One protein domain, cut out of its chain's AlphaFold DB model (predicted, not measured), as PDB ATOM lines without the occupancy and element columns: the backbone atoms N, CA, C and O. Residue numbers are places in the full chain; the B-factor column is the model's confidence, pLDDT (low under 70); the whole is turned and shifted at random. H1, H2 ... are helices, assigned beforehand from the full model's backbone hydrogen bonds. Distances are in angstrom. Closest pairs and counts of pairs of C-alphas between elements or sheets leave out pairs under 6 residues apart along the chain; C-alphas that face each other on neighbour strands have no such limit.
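This is residues 19 to 29 and 45 to 77 of the 77 residues of an uncharacterized protein of Flavobacteriales bacterium (UniProt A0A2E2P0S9). One long straight helix, H2, makes the length of a rod, and a short helix, H1, packs side by side on its middle stretch, running the opposite way. Both ends of H2 stick out free, at residues 45 to 50 and 66 to 76. The printed part has 44 residues, with two named helices, H1 then H2, and no named strand; the class is all helix. The whole is loose, with a radius of gyration of the C-alphas of 13.3 A, and spans 48 by 14 by 13 A.

H1, residues 19 to 25, touches H2, residues 45 to 76, and H2 touches H1 with residues 54 to 65 alone. Their closest C-alphas, those of Leu 21 and Gly 61, are 4.9 A apart. They run opposite ways at a shallow tilt of 9 degrees. In H1 and H2 every O i to N i+4 pair is within hydrogen-bond range.

H1 begins at C-alpha 19, (-16.774, 0.956, -33.873). H2 measures 46.8 A from C-alpha 45, (-28.688, -22.880, -45.019), to C-alpha 76, (-4.728, 6.264, -17.280).

Residues 30 to 44 are not printed; C-alphas 29 and 45 are 20.0 A apart across this cut. The pLDDT is under 70 at residues 29, 45 to 48 and 77.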
ATOM      1  N   VAL A  19     -15.717   0.147 -33.242       95.06
ATOM      2  CA  VAL A  19     -16.774   0.956 -33.873       95.06
ATOM      3  C   VAL A  19     -16.895   0.632 -35.360       95.06
ATOM      4  O   VAL A  19     -18.009   0.426 -35.834       95.06
ATOM      5  N   ILE A  20     -15.788   0.520 -36.101       94.50
ATOM      6  CA  ILE A  20     -15.820   0.164 -37.532       94.50
ATOM      7  C   ILE A  20     -16.500  -1.198 -37.744       94.50
ATOM      8  O   ILE A  20     -17.348  -1.334 -38.631       94.50
ATOM      9  N   LEU A  21     -16.188  -2.192 -36.906       90.19
ATOM     10  CA  LEU A  21     -16.844  -3.502 -36.949       90.19
ATOM     11  C   LEU A  21     -18.342  -3.402 -36.638       90.19
ATOM     12  O   LEU A  21     -19.147  -4.010 -37.341       90.19
ATOM     13  N   LEU A  22     -18.737  -2.608 -35.642       90.12
ATOM     14  CA  LEU A  22     -20.151  -2.390 -35.329       90.12
ATOM     15  C   LEU A  22     -20.892  -1.627 -36.433       90.12
ATOM     16  O   LEU A  22     -22.060  -1.909 -36.675       90.12
ATOM     17  N   PHE A  23     -20.239  -0.714 -37.153       90.31
ATOM     18  CA  PHE A  23     -20.835  -0.073 -38.330       90.31
ATOM     19  C   PHE A  23     -21.051  -1.068 -39.475       90.31
ATOM     20  O   PHE A  23     -22.051  -0.983 -40.187       90.31
ATOM     21  N   GLN A  24     -20.139  -2.027 -39.649       87.31
ATOM     22  CA  GLN A  24     -20.238  -3.029 -40.710       87.31
ATOM     23  C   GLN A  24     -21.241  -4.149 -40.389       87.31
ATOM     24  O   GLN A  24     -21.967  -4.599 -41.277       87.31
ATOM     25  N   PHE A  25     -21.262  -4.625 -39.144       85.81
ATOM     26  CA  PHE A  25     -22.040  -5.797 -38.726       85.81
ATOM     27  C   PHE A  25     -23.279  -5.455 -37.891       85.81
ATOM     28  O   PHE A  25     -24.128  -6.319 -37.681       85.81
ATOM     29  N   GLY A  26     -23.425  -4.203 -37.464       84.56
ATOM     30  CA  GLY A  26     -24.472  -3.773 -36.546       84.56
ATOM     31  C   GLY A  26     -24.162  -4.123 -35.092       84.56
ATOM     32  O   GLY A  26     -23.152  -4.749 -34.764       84.56
ATOM     33  N   LEU A  27     -25.063  -3.710 -34.202       82.69
ATOM     34  CA  LEU A  27     -25.033  -4.122 -32.804       82.69
ATOM     35  C   LEU A  27     -25.462  -5.588 -32.677       82.69
ATOM     36  O   LEU A  27     -26.340  -6.028 -33.426       82.69
ATOM     37  N   PRO A  28     -24.896  -6.344 -31.721       77.75
ATOM     38  CA  PRO A  28     -25.338  -7.705 -31.465       77.75
ATOM     39  C   PRO A  28     -26.791  -7.670 -30.977       77.75
ATOM     40  O   PRO A  28     -27.079  -7.355 -29.825       77.75
ATOM     41  N   SER A  29     -27.729  -7.965 -31.874       67.12
ATOM     42  CA  SER A  29     -29.141  -8.082 -31.540       67.12
ATOM     43  C   SER A  29     -29.444  -9.528 -31.156       67.12
ATOM     44  O   SER A  29     -29.328 -10.437 -31.979       67.12
ATOM     45  N   LYS A  45     -29.956 -22.683 -45.758       67.38
ATOM     46  CA  LYS A  45     -28.688 -22.880 -45.019       67.38
ATOM     47  C   LYS A  45     -27.683 -21.733 -45.222       67.38
ATOM     48  O   LYS A  45     -26.909 -21.421 -44.313       67.38
ATOM     49  N   GLU A  46     -27.712 -21.078 -46.380       66.12
ATOM     50  CA  GLU A  46     -26.880 -19.907 -46.681       66.12
ATOM     51  C   GLU A  46     -27.229 -18.683 -45.827       66.12
ATOM     52  O   GLU A  46     -26.338 -17.978 -45.349       66.12
ATOM     53  N   GLN A  47     -28.515 -18.470 -45.553       65.00
ATOM     54  CA  GLN A  47     -28.995 -17.339 -44.763       65.00
ATOM     55  C   GLN A  47     -28.627 -17.507 -43.282       65.00
ATOM     56  O   GLN A  47     -28.160 -16.557 -42.651       65.00
ATOM     57  N   LYS A  48     -28.684 -18.744 -42.764       68.12
ATOM     58  CA  LYS A  48     -28.164 -19.087 -41.426       68.12
ATOM     59  C   LYS A  48     -26.664 -18.801 -41.294       68.12
ATOM     60  O   LYS A  48     -26.226 -18.240 -40.289       68.12
ATOM     61  N   ARG A  49     -25.859 -19.150 -42.306       72.25
ATOM     62  CA  ARG A  49     -24.408 -18.875 -42.301       72.25
ATOM     63  C   ARG A  49     -24.103 -17.378 -42.313       72.25
ATOM     64  O   ARG A  49     -23.204 -16.947 -41.589       72.25
ATOM     65  N   LYS A  50     -24.847 -16.594 -43.098       70.38
ATOM     66  CA  LYS A  50     -24.691 -15.135 -43.154       70.38
ATOM     67  C   LYS A  50     -25.036 -14.486 -41.808       70.38
ATOM     68  O   LYS A  50     -24.229 -13.711 -41.304       70.38
ATOM     69  N   ASN A  51     -26.144 -14.884 -41.179       76.06
ATOM     70  CA  ASN A  51     -26.540 -14.379 -39.858       76.06
ATOM     71  C   ASN A  51     -25.490 -14.682 -38.782       76.06
ATOM     72  O   ASN A  51     -25.165 -13.810 -37.983       76.06
ATOM     73  N   ARG A  52     -24.895 -15.882 -38.801       78.19
ATOM     74  CA  ARG A  52     -23.857 -16.246 -37.829       78.19
ATOM     75  C   ARG A  52     -22.599 -15.385 -37.966       78.19
ATOM     76  O   ARG A  52     -22.023 -14.996 -36.959       78.19
ATOM     77  N   ARG A  53     -22.170 -15.072 -39.195       80.31
ATOM     78  CA  ARG A  53     -21.017 -14.180 -39.423       80.31
ATOM     79  C   ARG A  53     -21.287 -12.767 -38.922       80.31
ATOM     80  O   ARG A  53     -20.404 -12.174 -38.318       80.31
ATOM     81  N   ILE A  54     -22.502 -12.269 -39.145       81.56
ATOM     82  CA  ILE A  54     -22.930 -10.952 -38.670       81.56
ATOM     83  C   ILE A  54     -22.948 -10.918 -37.141       81.56
ATOM     84  O   ILE A  54     -22.347 -10.026 -36.556       81.56
ATOM     85  N   GLN A  55     -23.534 -11.927 -36.490       84.12
ATOM     86  CA  GLN A  55     -23.515 -12.028 -35.028       84.12
ATOM     87  C   GLN A  55     -22.088 -12.066 -34.480       84.12
ATOM     88  O   GLN A  55     -21.769 -11.294 -33.584       84.12
ATOM     89  N   ILE A  56     -21.217 -12.917 -35.031       87.19
ATOM     90  CA  ILE A  56     -19.822 -12.995 -34.580       87.19
ATOM     91  C   ILE A  56     -19.133 -11.638 -34.752       87.19
ATOM     92  O   ILE A  56     -18.541 -11.159 -33.795       87.19
ATOM     93  N   GLY A  57     -19.259 -10.991 -35.915       86.75
ATOM     94  CA  GLY A  57     -18.662  -9.676 -36.163       86.75
ATOM     95  C   GLY A  57     -19.164  -8.595 -35.202       86.75
ATOM     96  O   GLY A  57     -18.363  -7.825 -34.677       86.75
ATOM     97  N   ALA A  58     -20.464  -8.590 -34.904       87.88
ATOM     98  CA  ALA A  58     -21.075  -7.663 -33.956       87.88
ATOM     99  C   ALA A  58     -20.577  -7.887 -32.516       87.88
ATOM    100  O   ALA A  58     -20.201  -6.936 -31.830       87.88
ATOM    101  N   TYR A  59     -20.504  -9.144 -32.065       90.69
ATOM    102  CA  TYR A  59     -19.939  -9.482 -30.755       90.69
ATOM    103  C   TYR A  59     -18.442  -9.173 -30.678       90.69
ATOM    104  O   TYR A  59     -17.982  -8.658 -29.665       90.69
ATOM    105  N   THR A  60     -17.679  -9.438 -31.739       91.62
ATOM    106  CA  THR A  60     -16.255  -9.093 -31.802       91.62
ATOM    107  C   THR A  60     -16.048  -7.581 -31.726       91.62
ATOM    108  O   THR A  60     -15.209  -7.141 -30.945       91.62
ATOM    109  N   GLY A  61     -16.829  -6.785 -32.462       92.50
ATOM    110  CA  GLY A  61     -16.768  -5.321 -32.403       92.50
ATOM    111  C   GLY A  61     -17.082  -4.771 -31.011       92.50
ATOM    112  O   GLY A  61     -16.339  -3.937 -30.494       92.50
ATOM    113  N   LEU A  62     -18.124  -5.301 -30.363       93.31
ATOM    114  CA  LEU A  62     -18.475  -4.922 -28.993       93.31
ATOM    115  C   LEU A  62     -17.374  -5.306 -27.991       93.31
ATOM    116  O   LEU A  62     -17.020  -4.504 -27.130       93.31
ATOM    117  N   SER A  63     -16.799  -6.502 -28.112       93.38
ATOM    118  CA  SER A  63     -15.693  -6.933 -27.251       93.38
ATOM    119  C   SER A  63     -14.440  -6.075 -27.436       93.38
ATOM    120  O   SER A  63     -13.766  -5.789 -26.449       93.38
ATOM    121  N   LEU A  64     -14.133  -5.637 -28.667       93.88
ATOM    122  CA  LEU A  64     -13.021  -4.714 -28.926       93.88
ATOM    123  C   LEU A  64     -13.215  -3.375 -28.212       93.88
ATOM    124  O   LEU A  64     -12.265  -2.902 -27.601       93.88
ATOM    125  N   LEU A  65     -14.429  -2.812 -28.246       95.25
ATOM    126  CA  LEU A  65     -14.762  -1.586 -27.512       95.25
ATOM    127  C   LEU A  65     -14.561  -1.754 -26.001       95.25
ATOM    128  O   LEU A  65     -13.933  -0.937 -25.340       95.25
ATOM    129  N   VAL A  66     -15.091  -2.835 -25.425       95.38
ATOM    130  CA  VAL A  66     -14.952  -3.071 -23.978       95.38
ATOM    131  C   VAL A  66     -13.476  -3.208 -23.598       95.38
ATOM    132  O   VAL A  66     -13.039  -2.630 -22.605       95.38
ATOM    133  N   LEU A  67     -12.690  -3.930 -24.399       94.38
ATOM    134  CA  LEU A  67     -11.251  -4.067 -24.179       94.38
ATOM    135  C   LEU A  67     -10.497  -2.745 -24.358       94.38
ATOM    136  O   LEU A  67      -9.589  -2.471 -23.574       94.38
ATOM    137  N   GLY A  68     -10.855  -1.930 -25.351       93.06
ATOM    138  CA  GLY A  68     -10.224  -0.636 -25.601       93.06
ATOM    139  C   GLY A  68     -10.453   0.346 -24.455       93.06
ATOM    140  O   GLY A  68      -9.481   0.909 -23.941       93.06
ATOM    141  N   PHE A  69     -11.682   0.432 -23.940       94.06
ATOM    142  CA  PHE A  69     -11.984   1.205 -22.734       94.06
ATOM    143  C   PHE A  69     -11.255   0.691 -21.487       94.06
ATOM    144  O   PHE A  69     -10.739   1.493 -20.709       94.06
ATOM    145  N   VAL A  70     -11.160  -0.629 -21.293       94.56
ATOM    146  CA  VAL A  70     -10.410  -1.208 -20.161       94.56
ATOM    147  C   VAL A  70      -8.919  -0.877 -20.265       94.56
ATOM    148  O   VAL A  70      -8.312  -0.504 -19.263       94.56
ATOM    149  N   LEU A  71      -8.329  -0.956 -21.461       90.81
ATOM    150  CA  LEU A  71      -6.929  -0.586 -21.697       90.81
ATOM    151  C   LEU A  71      -6.682   0.911 -21.493       90.81
ATOM    152  O   LEU A  71      -5.657   1.284 -20.922       90.81
ATOM    153  N   GLN A  72      -7.614   1.767 -21.920       90.94
ATOM    154  CA  GLN A  72      -7.554   3.201 -21.637       90.94
ATOM    155  C   GLN A  72      -7.605   3.473 -20.138       90.94
ATOM    156  O   GLN A  72      -6.798   4.252 -19.642       90.94
ATOM    157  N   PHE A  73      -8.504   2.806 -19.415       90.38
ATOM    158  CA  PHE A  73      -8.634   2.969 -17.972       90.38
ATOM    159  C   PHE A  73      -7.385   2.481 -17.227       90.38
ATOM    160  O   PHE A  73      -6.878   3.180 -16.359       90.38
ATOM    161  N   ALA A  74      -6.841   1.322 -17.613       89.06
ATOM    162  CA  ALA A  74      -5.628   0.761 -17.023       89.06
ATOM    163  C   ALA A  74      -4.363   1.572 -17.343       89.06
ATOM    164  O   ALA A  74      -3.434   1.576 -16.548       89.06
ATOM    165  N   GLY A  75      -4.306   2.234 -18.501       86.00
ATOM    166  CA  GLY A  75      -3.188   3.107 -18.870       86.00
ATOM    167  C   GLY A  75      -3.302   4.543 -18.354       86.00
ATOM    168  O   GLY A  75      -2.338   5.293 -18.479       86.00
ATOM    169  N   ALA A  76      -4.476   4.942 -17.857       78.50
ATOM    170  CA  ALA A  76      -4.728   6.264 -17.280       78.50
ATOM    171  C   ALA A  76      -4.620   6.290 -15.742       78.50
ATOM    172  O   ALA A  76      -4.615   7.379 -15.170       78.50
ATOM    173  N   PHE A  77      -4.548   5.117 -15.102       68.00
ATOM    174  CA  PHE A  77      -4.205   4.926 -13.689       68.00
ATOM    175  C   PHE A  77      -2.691   4.777 -13.511       68.00
ATOM    176  O   PHE A  77      -2.179   5.283 -12.487       68.00
TER     177      PHE A  77